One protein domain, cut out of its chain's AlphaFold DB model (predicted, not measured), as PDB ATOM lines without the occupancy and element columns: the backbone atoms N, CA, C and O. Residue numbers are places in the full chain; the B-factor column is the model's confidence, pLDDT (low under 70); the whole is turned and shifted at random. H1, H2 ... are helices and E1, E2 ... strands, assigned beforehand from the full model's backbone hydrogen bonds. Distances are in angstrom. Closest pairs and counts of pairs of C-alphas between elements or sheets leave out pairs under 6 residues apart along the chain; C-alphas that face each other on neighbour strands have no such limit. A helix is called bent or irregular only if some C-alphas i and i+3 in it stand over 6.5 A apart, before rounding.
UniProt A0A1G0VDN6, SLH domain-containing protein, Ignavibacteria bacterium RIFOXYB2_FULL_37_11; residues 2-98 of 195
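What this domain is: This is residues 2 to 98 of the 195 residues of the protein "SLH domain-containing protein" of Ignavibacteria bacterium RIFOXYB2_FULL_37_11 (UniProt A0A1G0VDN6). A short helix, H2, sits near the middle with H1 packed on it and the small hairpin E1 and E2 close by, while a second hairpin, E3 and E4, reaches to one end of the long axis and the bent helix H3 makes the other end, away from the other helices. The printed part has 97 residues with three named helices and four named strands, in the order H1, E1, E2, H2, E3, E4, H3; each hairpin is an antiparallel sheet of two strands. The class is mixed, helices and strands, and the whole is loose, with a radius of gyration of the C-alphas of 16.0 A and spans of 61 by 30 by 24 A.

Where its parts are: H1, residues 2 to 6, begins at C-alpha 2 (58.761, -9.786, -26.431) and is 6.0 A long. E1, residues 14 to 17, and E2, residues 20 to 23, are 10.0 A each. H2, residues 35 to 43, is 12.2 A long. E3, residues 50 to 54, measures 13.3 A from C-alpha 50 (35.006, -3.788, -29.101), and E4, residues 63 to 67, 13.4 A. H3, residues 76 to 97, was assigned as one helix by its hydrogen bonds but is bent, with C-alphas 85 and 88 7.2 A apart; its arms are H3a, residues 76 to 85, 14.5 A, and H3b, residues 88 to 97, 14.4 A, ending at C-alpha 97 (67.334, -12.751, -17.696).

How they stand to each other: H1 and H2 touch, closest at the C-alphas of Ala 5 and Gly 36, 4.3 A. The closest C-alphas of E1 and H2, Lys 14 and Gln 39, are 6.8 A apart. In the hairpin E1 and E2, N 15 and O 22 are 2.9 A apart, within hydrogen-bond range; in the hairpin E3 and E4, N 52 and O 65 are, at 2.9 A. The closest C-alphas of E2 and E4, Ile 22 and Ala 66, are 6.6 A apart. H3a and H3b stand at a steep tilt of 59 degrees, and both are apart from H2. Every O i to N i+4 pair is within hydrogen-bond range in H1, H2, H3a and H3b.

The domain as a whole: The C-alphas farthest apart, Tyr 58 and Gly 98, are 61.1 A apart. The printed part has no cut, and the link from E2 to H2 is long, with 11 residues. Residues 72 to 77 and 87 to 92 stand free. Mean pLDDT of the printed part is 84.3, with residues 2 to 3, 9 to 10 and 90 to 98 under 70.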
ATOM      1  N   GLN A   2      58.075 -10.741 -25.543       65.19
ATOM      2  CA  GLN A   2      58.761  -9.786 -26.431       65.19
ATOM      3  C   GLN A   2      59.068 -10.351 -27.833       65.19
ATOM      4  O   GLN A   2      58.493  -9.889 -28.802       65.19
ATOM      5  N   LEU A   3      59.813 -11.461 -27.932       66.25
ATOM      6  CA  LEU A   3      60.139 -12.090 -29.228       66.25
ATOM      7  C   LEU A   3      58.909 -12.518 -30.055       66.25
ATOM      8  O   LEU A   3      58.951 -12.513 -31.279       66.25
ATOM      9  N   LYS A   4      57.806 -12.890 -29.386       70.75
ATOM     10  CA  LYS A   4      56.549 -13.268 -30.051       70.75
ATOM     11  C   LYS A   4      55.813 -12.024 -30.564       70.75
ATOM     12  O   LYS A   4      55.335 -12.040 -31.689       70.75
ATOM     13  N   ALA A   5      55.767 -10.952 -29.775       72.00
ATOM     14  CA  ALA A   5      55.220  -9.664 -30.199       72.00
ATOM     15  C   ALA A   5      56.039  -9.059 -31.352       72.00
ATOM     16  O   ALA A   5      55.463  -8.640 -32.351       72.00
ATOM     17  N   ASP A   6      57.369  -9.108 -31.271       73.50
ATOM     18  CA  ASP A   6      58.270  -8.595 -32.309       73.50
ATOM     19  C   ASP A   6      58.109  -9.344 -33.634       73.50
ATOM     20  O   ASP A   6      58.126  -8.727 -34.695       73.50
ATOM     21  N   SER A   7      57.858 -10.660 -33.590       72.44
ATOM     22  CA  SER A   7      57.575 -11.455 -34.797       72.44
ATOM     23  C   SER A   7      56.271 -11.068 -35.508       72.44
ATOM     24  O   SER A   7      56.074 -11.416 -36.670       72.44
ATOM     25  N   LEU A   8      55.387 -10.343 -34.817       70.81
ATOM     26  CA  LEU A   8      54.104  -9.855 -35.324       70.81
ATOM     27  C   LEU A   8      54.118  -8.337 -35.571       70.81
ATOM     28  O   LEU A   8      53.105  -7.772 -35.996       70.81
ATOM     29  N   ALA A   9      55.242  -7.658 -35.321       68.00
ATOM     30  CA  ALA A   9      55.373  -6.224 -35.549       68.00
ATOM     31  C   ALA A   9      55.140  -5.882 -37.032       68.00
ATOM     32  O   ALA A   9      55.578  -6.594 -37.934       68.00
ATOM     33  N   GLY A  10      54.403  -4.801 -37.298       67.75
ATOM     34  CA  GLY A  10      54.040  -4.379 -38.657       67.75
ATOM     35  C   GLY A  10      52.865  -5.131 -39.298       67.75
ATOM     36  O   GLY A  10      52.320  -4.644 -40.291       67.75
ATOM     37  N   THR A  11      52.406  -6.248 -38.726       84.75
ATOM     38  CA  THR A  11      51.202  -6.944 -39.215       84.75
ATOM     39  C   THR A  11      49.921  -6.217 -38.797       84.75
ATOM     40  O   THR A  11      49.918  -5.415 -37.863       84.75
ATOM     41  N   GLN A  12      48.827  -6.441 -39.529       90.69
ATOM     42  CA  GLN A  12      47.506  -5.951 -39.127       90.69
ATOM     43  C   GLN A  12      47.011  -6.736 -37.912       90.69
ATOM     44  O   GLN A  12      47.027  -7.968 -37.933       90.69
ATOM     45  N   VAL A  13      46.536  -6.017 -36.898       93.12
ATOM     46  CA  VAL A  13      45.926  -6.591 -35.701       93.12
ATOM     47  C   VAL A  13      44.557  -7.160 -36.056       93.12
ATOM     48  O   VAL A  13      43.759  -6.534 -36.764       93.12
ATOM     49  N   LYS A  14      44.303  -8.373 -35.581       93.88
ATOM     50  CA  LYS A  14      43.152  -9.200 -35.916       93.88
ATOM     51  C   LYS A  14      42.544  -9.796 -34.657       93.88
ATOM     52  O   LYS A  14      43.248 -10.137 -33.712       93.88
ATOM     53  N   VAL A  15      41.236  -9.981 -34.678       92.62
ATOM     54  CA  VAL A  15      40.484 -10.679 -33.633       92.62
ATOM     55  C   VAL A  15      39.586 -11.732 -34.257       92.62
ATOM     56  O   VAL A  15      39.249 -11.647 -35.438       92.62
ATOM     57  N   TYR A  16      39.202 -12.728 -33.468       87.81
ATOM     58  CA  TYR A  16      38.294 -13.781 -33.904       87.81
ATOM     59  C   TYR A  16      36.893 -13.535 -33.354       87.81
ATOM     60  O   TYR A  16      36.723 -13.230 -32.175       87.81
ATOM     61  N   TYR A  17      35.891 -13.701 -34.211       84.25
ATOM     62  CA  TYR A  17      34.483 -13.713 -33.840       84.25
ATOM     63  C   TYR A  17      33.787 -14.832 -34.616       84.25
ATOM     64  O   TYR A  17      33.792 -14.807 -35.845       84.25
ATOM     65  N   ASN A  18      33.213 -15.816 -33.913       83.38
ATOM     66  CA  ASN A  18      32.601 -17.014 -34.510       83.38
ATOM     67  C   ASN A  18      33.496 -17.667 -35.583       83.38
ATOM     68  O   ASN A  18      33.072 -17.862 -36.718       83.38
ATOM     69  N   ASP A  19      34.764 -17.912 -35.235       82.44
ATOM     70  CA  ASP A  19      35.804 -18.484 -36.108       82.44
ATOM     71  C   ASP A  19      36.188 -17.642 -37.340       82.44
ATOM     72  O   ASP A  19      37.106 -17.998 -38.082       82.44
ATOM     73  N   GLN A  20      35.570 -16.474 -37.532       84.88
ATOM     74  CA  GLN A  20      35.952 -15.517 -38.560       84.88
ATOM     75  C   GLN A  20      36.983 -14.525 -38.019       84.88
ATOM     76  O   GLN A  20      36.808 -13.919 -36.962       84.88
ATOM     77  N   GLN A  21      38.052 -14.319 -38.783       90.56
ATOM     78  CA  GLN A  21      39.073 -13.328 -38.470       90.56
ATOM     79  C   GLN A  21      38.647 -11.944 -38.977       90.56
ATOM     80  O   GLN A  21      38.394 -11.760 -40.169       90.56
ATOM     81  N   ILE A  22      38.625 -10.964 -38.082       93.00
ATOM     82  CA  ILE A  22      38.261  -9.573 -38.358       93.00
ATOM     83  C   ILE A  22      39.490  -8.704 -38.095       93.00
ATOM     84  O   ILE A  22      40.104  -8.794 -37.034       93.00
ATOM     85  N   ILE A  23      39.873  -7.878 -39.069       94.56
ATOM     86  CA  ILE A  23      40.934  -6.879 -38.893       94.56
ATOM     87  C   ILE A  23      40.346  -5.689 -38.137       94.56
ATOM     88  O   ILE A  23      39.225  -5.271 -38.431       94.56
ATOM     89  N   LEU A  24      41.103  -5.137 -37.192       95.50
ATOM     90  CA  LEU A  24      40.657  -3.955 -36.464       95.50
ATOM     91  C   LEU A  24      40.448  -2.761 -37.411       95.50
ATOM     92  O   LEU A  24      41.329  -2.421 -38.203       95.50
ATOM     93  N   SER A  25      39.297  -2.100 -37.311       95.19
ATOM     94  CA  SER A  25      38.953  -0.924 -38.116       95.19
ATOM     95  C   SER A  25      39.859   0.272 -37.810       95.19
ATOM     96  O   SER A  25      40.154   1.068 -38.695       95.19
ATOM     97  N   ASP A  26      40.344   0.370 -36.574       94.69
ATOM     98  CA  ASP A  26      41.267   1.392 -36.066       94.69
ATOM     99  C   ASP A  26      42.737   0.930 -36.082       94.69
ATOM    100  O   ASP A  26      43.600   1.503 -35.420       94.69
ATOM    101  N   ASN A  27      43.068  -0.094 -36.874       94.12
ATOM    102  CA  ASN A  27      44.430  -0.630 -36.958       94.12
ATOM    103  C   ASN A  27      45.483   0.426 -37.364       94.12
ATOM    104  O   ASN A  27      46.661   0.306 -37.018       94.12
ATOM    105  N   ASN A  28      45.080   1.451 -38.117       93.19
ATOM    106  CA  ASN A  28      45.968   2.541 -38.526       93.19
ATOM    107  C   ASN A  28      46.275   3.532 -37.399       93.19
ATOM    108  O   ASN A  28      47.323   4.169 -37.453       93.19
ATOM    109  N   ASP A  29      45.440   3.582 -36.361       94.56
ATOM    110  CA  ASP A  29      45.668   4.411 -35.175       94.56
ATOM    111  C   ASP A  29      46.662   3.750 -34.204       94.56
ATOM    112  O   ASP A  29      47.190   4.397 -33.302       94.56
ATOM    113  N   ILE A  30      46.952   2.459 -34.398       92.62
ATOM    114  CA  ILE A  30      47.961   1.717 -33.640       92.62
ATOM    115  C   ILE A  30      49.324   1.886 -34.331       92.62
ATOM    116  O   ILE A  30      49.486   1.413 -35.469       92.62
ATOM    117  N   PRO A  31      50.337   2.466 -33.652       91.69
ATOM    118  CA  PRO A  31      51.698   2.542 -34.177       91.69
ATOM    119  C   PRO A  31      52.200   1.169 -34.637       91.69
ATOM    120  O   PRO A  31      52.039   0.168 -33.936       91.69
ATOM    121  N   SER A  32      52.808   1.094 -35.823       87.88
ATOM    122  CA  SER A  32      53.166  -0.178 -36.477       87.88
ATOM    123  C   SER A  32      54.091  -1.066 -35.633       87.88
ATOM    124  O   SER A  32      53.941  -2.290 -35.637       87.88
ATOM    125  N   ASN A  33      54.992  -0.453 -34.865       86.56
ATOM    126  CA  ASN A  33      55.886  -1.109 -33.910       86.56
ATOM    127  C   ASN A  33      55.160  -1.671 -32.675       86.56
ATOM    128  O   ASN A  33      55.695  -2.546 -32.002       86.56
ATOM    129  N   LEU A  34      53.950  -1.193 -32.373       89.44
ATOM    130  CA  LEU A  34      53.148  -1.641 -31.233       89.44
ATOM    131  C   LEU A  34      52.102  -2.701 -31.602       89.44
ATOM    132  O   LEU A  34      51.604  -3.392 -30.717       89.44
ATOM    133  N   ARG A  35      51.791  -2.890 -32.889       91.00
ATOM    134  CA  ARG A  35      50.734  -3.817 -33.341       91.00
ATOM    135  C   ARG A  35      50.918  -5.250 -32.845       91.00
ATOM    136  O   ARG A  35      49.956  -5.859 -32.391       91.00
ATOM    137  N   GLY A  36      52.149  -5.760 -32.843       87.88
ATOM    138  CA  GLY A  36      52.439  -7.101 -32.330       87.88
ATOM    139  C   GLY A  36      52.170  -7.254 -30.828       87.88
ATOM    140  O   GLY A  36      51.732  -8.313 -30.378       87.88
ATOM    141  N   TYR A  37      52.364  -6.185 -30.051       88.19
ATOM    142  CA  TYR A  37      52.028  -6.166 -28.627       88.19
ATOM    143  C   TYR A  37      50.526  -6.108 -28.398       88.19
ATOM    144  O   TYR A  37      50.024  -6.829 -27.539       88.19
ATOM    145  N   VAL A  38      49.812  -5.289 -29.175       91.06
ATOM    146  CA  VAL A  38      48.347  -5.208 -29.096       91.06
ATOM    147  C   VAL A  38      47.726  -6.553 -29.463       91.06
ATOM    148  O   VAL A  38      46.897  -7.053 -28.708       91.06
ATOM    149  N   GLN A  39      48.188  -7.192 -30.545       92.94
ATOM    150  CA  GLN A  39      47.755  -8.539 -30.921       92.94
ATOM    151  C   GLN A  39      47.961  -9.532 -29.774       92.94
ATOM    152  O   GLN A  39      47.024 -10.206 -29.362       92.94
ATOM    153  N   LEU A  40      49.171  -9.585 -29.209       88.56
ATOM    154  CA  LEU A  40      49.476 -10.507 -28.117       88.56
ATOM    155  C   LEU A  40      48.614 -10.239 -26.875       88.56
ATOM    156  O   LEU A  40      48.198 -11.179 -26.203       88.56
ATOM    157  N   ALA A  41      48.365  -8.973 -26.544       88.00
ATOM    158  CA  ALA A  41      47.571  -8.610 -25.378       88.00
ATOM    159  C   ALA A  41      46.077  -8.938 -25.562       88.00
ATOM    160  O   ALA A  41      45.434  -9.338 -24.589       88.00
ATOM    161  N   LEU A  42      45.550  -8.840 -26.787       89.62
ATOM    162  CA  LEU A  42      44.213  -9.325 -27.146       89.62
ATOM    163  C   LEU A  42      44.134 -10.858 -27.071       89.62
ATOM    164  O   LEU A  42      43.234 -11.382 -26.423       89.62
ATOM    165  N   ASP A  43      45.112 -11.576 -27.632       89.06
ATOM    166  CA  ASP A  43      45.163 -13.050 -27.602       89.06
ATOM    167  C   ASP A  43      45.222 -13.606 -26.170       89.06
ATOM    168  O   ASP A  43      44.687 -14.672 -25.870       89.06
ATOM    169  N   LEU A  44      45.901 -12.886 -25.275       85.62
ATOM    170  CA  LEU A  44      46.019 -13.223 -23.855       85.62
ATOM    171  C   LEU A  44      44.853 -12.689 -23.011       85.62
ATOM    172  O   LEU A  44      44.869 -12.845 -21.788       85.62
ATOM    173  N   ASN A  45      43.861 -12.053 -23.638       86.94
ATOM    174  CA  ASN A  45      42.678 -11.508 -22.979       86.94
ATOM    175  C   ASN A  45      43.027 -10.506 -21.851       86.94
ATOM    176  O   ASN A  45      42.392 -10.456 -20.791       86.94
ATOM    177  N   LEU A  46      44.099  -9.733 -22.053       84.56
ATOM    178  CA  LEU A  46      44.577  -8.698 -21.127       84.56
ATOM    179  C   LEU A  46      43.888  -7.358 -21.375       84.56
ATOM    180  O   LEU A  46      43.702  -6.581 -20.444       84.56
ATOM    181  N   ILE A  47      43.513  -7.119 -22.625       88.62
ATOM    182  CA  ILE A  47      42.771  -5.958 -23.107       88.62
ATOM    183  C   ILE A  47      41.590  -6.449 -23.945       88.62
ATOM    184  O   ILE A  47      41.575  -7.598 -24.387       88.62
ATOM    185  N   ASN A  48      40.608  -5.579 -24.159       89.00
ATOM    186  CA  ASN A  48      39.403  -5.918 -24.906       89.00
ATOM    187  C   ASN A  48      39.471  -5.373 -26.334       89.00
ATOM    188  O   ASN A  48      40.024  -4.301 -26.572       89.00
ATOM    189  N   ALA A  49      38.836  -6.092 -27.258       92.25
ATOM    190  CA  ALA A  49      38.355  -5.520 -28.505       92.25
ATOM    191  C   ALA A  49      36.851  -5.253 -28.388       92.25
ATOM    192  O   ALA A  49      36.119  -5.988 -27.724       92.25
ATOM    193  N   TYR A  50      36.397  -4.199 -29.049       92.25
ATOM    194  CA  TYR A  50      35.006  -3.788 -29.101       92.25
ATOM    195  C   TYR A  50      34.427  -4.124 -30.463       92.25
ATOM    196  O   TYR A  50      35.026  -3.807 -31.491       92.25
ATOM    197  N   PHE A  51      33.242  -4.722 -30.455       92.88
ATOM    198  CA  PHE A  51      32.542  -5.129 -31.662       92.88
ATOM    199  C   PHE A  51      31.321  -4.246 -31.885       92.88
ATOM    200  O   PHE A  51      30.589  -3.937 -30.943       92.88
ATOM    201  N   ALA A  52      31.106  -3.844 -33.131       91.38
ATOM    202  CA  ALA A  52      29.954  -3.056 -33.539       91.38
ATOM    203  C   ALA A  52      29.371  -3.613 -34.837       91.38
ATOM    204  O   ALA A  52      30.103  -4.032 -35.731       91.38
ATOM    205  N   LEU A  53      28.045  -3.587 -34.946       92.19
ATOM    206  CA  LEU A  53      27.327  -3.963 -36.157       92.19
ATOM    207  C   LEU A  53      26.799  -2.708 -36.838       92.19
ATOM    208  O   LEU A  53      26.180  -1.859 -36.197       92.19
ATOM    209  N   THR A  54      27.011  -2.611 -38.144       91.75
ATOM    210  CA  THR A  54      26.417  -1.562 -38.976       91.75
ATOM    211  C   THR A  54      25.653  -2.203 -40.121       91.75
ATOM    212  O   THR A  54      26.168  -3.124 -40.753       91.75
ATOM    213  N   GLN A  55      24.461  -1.700 -40.425       93.44
ATOM    214  CA  GLN A  55      23.699  -2.111 -41.600       93.44
ATOM    215  C   GLN A  55      23.108  -0.870 -42.266       93.44
ATOM    216  O   GLN A  55      22.368  -0.114 -41.635       93.44
ATOM    217  N   GLY A  56      23.469  -0.637 -43.522       92.06
ATOM    218  CA  GLY A  56      22.876   0.399 -44.350       92.06
ATOM    219  C   GLY A  56      21.457   0.039 -44.804       92.06
ATOM    220  O   GLY A  56      21.061  -1.127 -44.765       92.06
ATOM    221  N   PRO A  57      20.681   1.020 -45.293       92.31
ATOM    222  CA  PRO A  57      19.291   0.811 -45.712       92.31
ATOM    223  C   PRO A  57      19.131  -0.160 -46.893       92.31
ATOM    224  O   PRO A  57      18.046  -0.697 -47.088       92.31
ATOM    225  N   TYR A  58      20.196  -0.385 -47.671       94.38
ATOM    226  CA  TYR A  58      20.211  -1.294 -48.821       94.38
ATOM    227  C   TYR A  58      21.100  -2.533 -48.605       94.38
ATOM    228  O   TYR A  58      21.258  -3.335 -49.526       94.38
ATOM    229  N   ASP A  59      21.677  -2.709 -47.412       92.62
ATOM    230  CA  ASP A  59      22.561  -3.839 -47.120       92.62
ATOM    231  C   ASP A  59      21.739  -5.093 -46.805       92.62
ATOM    232  O   ASP A  59      20.914  -5.109 -45.889       92.62
ATOM    233  N   LEU A  60      22.010  -6.183 -47.526       93.00
ATOM    234  CA  LEU A  60      21.315  -7.461 -47.332       93.00
ATOM    235  C   LEU A  60      21.686  -8.156 -46.009       93.00
ATOM    236  O   LEU A  60      20.928  -8.989 -45.518       93.00
ATOM    237  N   THR A  61      22.841  -7.820 -45.427       91.50
ATOM    238  CA  THR A  61      23.357  -8.390 -44.173       91.50
ATOM    239  C   THR A  61      24.117  -7.334 -43.369       91.50
ATOM    240  O   THR A  61      24.805  -6.510 -43.975       91.50
ATOM    241  N   PRO A  62      24.068  -7.358 -42.025       91.44
ATOM    242  CA  PRO A  62      24.854  -6.444 -41.207       91.44
ATOM    243  C   PRO A  62      26.356  -6.741 -41.332       91.44
ATOM    244  O   PRO A  62      26.775  -7.897 -41.411       91.44
ATOM    245  N   THR A  63      27.169  -5.689 -41.310       90.00
ATOM    246  CA  THR A  63      28.634  -5.776 -41.316       90.00
ATOM    247  C   THR A  63      29.166  -5.665 -39.893       90.00
ATOM    248  O   THR A  63      28.817  -4.733 -39.165       90.00
ATOM    249  N   MET A  64      30.017  -6.616 -39.504       91.69
ATOM    250  CA  MET A  64      30.710  -6.617 -38.216       91.69
ATOM    251  C   MET A  64      32.015  -5.827 -38.302       91.69
ATOM    252  O   MET A  64      32.840  -6.075 -39.180       91.69
ATOM    253  N   HIS A  65      32.230  -4.945 -37.332       92.06
ATOM    254  CA  HIS A  65      33.461  -4.183 -37.141       92.06
ATOM    255  C   HIS A  65      34.070  -4.524 -35.789       92.06
ATOM    256  O   HIS A  65      33.344  -4.714 -34.814       92.06
ATOM    257  N   ALA A  66      35.398  -4.562 -35.723       95.00
ATOM    258  CA  ALA A  66      36.146  -4.719 -34.482       95.00
ATOM    259  C   ALA A  66      37.092  -3.529 -34.294       95.00
ATOM    260  O   ALA A  66      37.704  -3.086 -35.259       95.00
ATOM    261  N   SER A  67      37.243  -3.032 -33.070       94.00
ATOM    262  CA  SER A  67      38.139  -1.915 -32.733       94.00
ATOM    263  C   SER A  67      38.839  -2.147 -31.395       94.00
ATOM    264  O   SER A  67      38.297  -2.832 -30.529       94.00
ATOM    265  N   PHE A  68      40.036  -1.593 -31.210       93.56
ATOM    266  CA  PHE A  68      40.777  -1.651 -29.938       93.56
ATOM    267  C   PHE A  68      40.650  -0.358 -29.115       93.56
ATOM    268  O   PHE A  68      40.647  -0.407 -27.889       93.56
ATOM    269  N   LYS A  69      40.484   0.781 -29.787       93.62
ATOM    270  CA  LYS A  69      40.472   2.152 -29.267       93.62
ATOM    271  C   LYS A  69      41.804   2.569 -28.622       93.62
ATOM    272  O   LYS A  69      41.854   2.866 -27.430       93.62
ATOM    273  N   PRO A  70      42.897   2.683 -29.401       90.31
ATOM    274  CA  PRO A  70      44.231   2.983 -28.863       90.31
ATOM    275  C   PRO A  70      44.348   4.343 -28.155       90.31
ATOM    276  O   PRO A  70      45.248   4.525 -27.341       90.31
ATOM    277  N   ASN A  71      43.449   5.284 -28.453       89.50
ATOM    278  CA  ASN A  71      43.441   6.631 -27.878       89.50
ATOM    279  C   ASN A  71      42.472   6.784 -26.690       89.50
ATOM    280  O   ASN A  71      42.306   7.889 -26.172       89.50
ATOM    281  N   GLU A  72      41.792   5.711 -26.271       89.62
ATOM    282  CA  GLU A  72      40.887   5.745 -25.122       89.62
ATOM    283  C   GLU A  72      41.685   5.845 -23.813       89.62
ATOM    284  O   GLU A  72      42.651   5.115 -23.582       89.62
ATOM    285  N   VAL A  73      41.291   6.776 -22.941       86.94
ATOM    286  CA  VAL A  73      41.918   6.929 -21.624       86.94
ATOM    287  C   VAL A  73      41.451   5.789 -20.726       86.94
ATOM    288  O   VAL A  73      40.266   5.684 -20.417       86.94
ATOM    289  N   ILE A  74      42.390   4.965 -20.267       83.81
ATOM    290  CA  ILE A  74      42.107   3.877 -19.325       83.81
ATOM    291  C   ILE A  74      42.083   4.377 -17.878       83.81
ATOM    292  O   ILE A  74      42.825   5.292 -17.500       83.81
ATOM    293  N   SER A  75      41.254   3.758 -17.037       87.88
ATOM    294  CA  SER A  75      41.241   4.070 -15.610       87.88
ATOM    295  C   SER A  75      42.438   3.439 -14.890       87.88
ATOM    296  O   SER A  75      43.058   2.475 -15.345       87.88
ATOM    297  N   ARG A  76      42.739   3.939 -13.683       80.56
ATOM    298  CA  ARG A  76      43.715   3.291 -12.787       80.56
ATOM    299  C   ARG A  76      43.316   1.853 -12.431       80.56
ATOM    300  O   ARG A  76      44.197   1.028 -12.206       80.56
ATOM    301  N   GLY A  77      42.013   1.566 -12.375       78.94
ATOM    302  CA  GLY A  77      41.495   0.223 -12.117       78.94
ATOM    303  C   GLY A  77      41.828  -0.738 -13.255       78.94
ATOM    304  O   GLY A  77      42.370  -1.811 -13.005       78.94
ATOM    305  N   ASP A  78      41.603  -0.312 -14.499       76.56
ATOM    306  CA  ASP A  78      41.920  -1.110 -15.693       76.56
ATOM    307  C   ASP A  78      43.415  -1.434 -15.754       76.56
ATOM    308  O   ASP A  78      43.812  -2.582 -15.965       76.56
ATOM    309  N   PHE A  79      44.257  -0.440 -15.459       80.06
ATOM    310  CA  PHE A  79      45.700  -0.637 -15.369       80.06
ATOM    311  C   PHE A  79      46.086  -1.658 -14.285       80.06
ATOM    312  O   PHE A  79      46.889  -2.557 -14.540       80.06
ATOM    313  N   ALA A  80      45.495  -1.573 -13.088       77.38
ATOM    314  CA  ALA A  80      45.780  -2.505 -11.996       77.38
ATOM    315  C   ALA A  80      45.417  -3.961 -12.349       77.38
ATOM    316  O   ALA A  80      46.161  -4.887 -12.003       77.38
ATOM    317  N   VAL A  81      44.315  -4.175 -13.077       80.25
ATOM    318  CA  VAL A  81      43.910  -5.504 -13.567       80.25
ATOM    319  C   VAL A  81      44.953  -6.072 -14.529       80.25
ATOM    320  O   VAL A  81      45.375  -7.220 -14.367       80.25
ATOM    321  N   ILE A  82      45.411  -5.270 -15.495       80.44
ATOM    322  CA  ILE A  82      46.431  -5.681 -16.474       80.44
ATOM    323  C   ILE A  82      47.736  -6.057 -15.767       80.44
ATOM    324  O   ILE A  82      48.300  -7.124 -16.032       80.44
ATOM    325  N   VAL A  83      48.201  -5.214 -14.839       81.12
ATOM    326  CA  VAL A  83      49.425  -5.470 -14.068       81.12
ATOM    327  C   VAL A  83      49.300  -6.776 -13.292       81.12
ATOM    328  O   VAL A  83      50.174  -7.627 -13.405       81.12
ATOM    329  N   THR A  84      48.196  -6.993 -12.578       81.50
ATOM    330  CA  THR A  84      48.001  -8.207 -11.765       81.50
ATOM    331  C   THR A  84      48.020  -9.481 -12.615       81.50
ATOM    332  O   THR A  84      48.649 -10.466 -12.232       81.50
ATOM    333  N   ARG A  85      47.394  -9.468 -13.803       80.56
ATOM    334  CA  ARG A  85      47.379 -10.623 -14.724       80.56
ATOM    335  C   ARG A  85      48.752 -10.927 -15.327       80.56
ATOM    336  O   ARG A  85      49.075 -12.087 -15.568       80.56
ATOM    337  N   THR A  86      49.553  -9.896 -15.581       76.75
ATOM    338  CA  THR A  86      50.855 -10.027 -16.260       76.75
ATOM    339  C   THR A  86      52.039 -10.144 -15.305       76.75
ATOM    340  O   THR A  86      53.111 -10.588 -15.722       76.75
ATOM    341  N   PHE A  87      51.853  -9.813 -14.023       80.06
ATOM    342  CA  PHE A  87      52.912  -9.743 -13.016       80.06
ATOM    343  C   PHE A  87      53.735 -11.031 -12.925       80.06
ATOM    344  O   PHE A  87      54.965 -10.987 -12.907       80.06
ATOM    345  N   ASN A  88      53.081 -12.192 -12.939       75.94
ATOM    346  CA  ASN A  88      53.760 -13.484 -12.815       75.94
ATOM    347  C   ASN A  88      54.656 -13.792 -14.019       75.94
ATOM    348  O   ASN A  88      55.773 -14.274 -13.863       75.94
ATOM    349  N   GLU A  89      54.191 -13.499 -15.230       72.06
ATOM    350  CA  GLU A  89      54.969 -13.755 -16.444       72.06
ATOM    351  C   GLU A  89      56.107 -12.742 -16.607       72.06
ATOM    352  O   GLU A  89      57.210 -13.103 -17.024       72.06
ATOM    353  N   TRP A  90      55.876 -11.490 -16.205       68.00
ATOM    354  CA  TRP A  90      56.908 -10.456 -16.164       68.00
ATOM    355  C   TRP A  90      58.011 -10.787 -15.148       68.00
ATOM    356  O   TRP A  90      59.192 -10.787 -15.495       68.00
ATOM    357  N   THR A  91      57.645 -11.168 -13.920       69.19
ATOM    358  CA  THR A  91      58.611 -11.547 -12.872       69.19
ATOM    359  C   THR A  91      59.397 -12.808 -13.229       69.19
ATOM    360  O   THR A  91      60.615 -12.835 -13.044       69.19
ATOM    361  N   LYS A  92      58.760 -13.828 -13.822       69.62
ATOM    362  CA  LYS A  92      59.462 -15.011 -14.357       69.62
ATOM    363  C   LYS A  92      60.470 -14.644 -15.450       69.62
ATOM    364  O   LYS A  92      61.570 -15.195 -15.473       69.62
ATOM    365  N   ALA A  93      60.113 -13.734 -16.360       64.75
ATOM    366  CA  ALA A  93      61.007 -13.299 -17.432       64.75
ATOM    367  C   ALA A  93      62.235 -12.551 -16.888       64.75
ATOM    368  O   ALA A  93      63.354 -12.817 -17.330       64.75
ATOM    369  N   LEU A  94      62.046 -11.684 -15.890       62.00
ATOM    370  CA  LEU A  94      63.147 -11.005 -15.206       62.00
ATOM    371  C   LEU A  94      64.053 -11.985 -14.453       62.00
ATOM    372  O   LEU A  94      65.273 -11.893 -14.567       62.00
ATOM    373  N   ALA A  95      63.473 -12.972 -13.764       63.66
ATOM    374  CA  ALA A  95      64.233 -14.018 -13.080       63.66
ATOM    375  C   ALA A  95      65.080 -14.868 -14.047       63.66
ATOM    376  O   ALA A  95      66.146 -15.352 -13.679       63.66
ATOM    377  N   LYS A  96      64.634 -15.029 -15.300       60.06
ATOM    378  CA  LYS A  96      65.352 -15.782 -16.339       60.06
ATOM    379  C   LYS A  96      66.452 -14.969 -17.036       60.06
ATOM    380  O   LYS A  96      67.342 -15.564 -17.636       60.06
ATOM    381  N   SER A  97      66.403 -13.636 -16.974       59.28
ATOM    382  CA  SER A  97      67.334 -12.751 -17.696       59.28
ATOM    383  C   SER A  97      68.542 -12.290 -16.866       59.28
ATOM    384  O   SER A  97      69.440 -11.655 -17.415       59.28
ATOM    385  N   GLY A  98      68.584 -12.587 -15.564       50.31
ATOM    386  CA  GLY A  98      69.643 -12.129 -14.667       50.31
ATOM    387  C   GLY A  98      70.593 -13.237 -14.217       50.31
ATOM    388  O   GLY A  98      70.322 -13.911 -13.230       50.31
TER     389      GLY A  98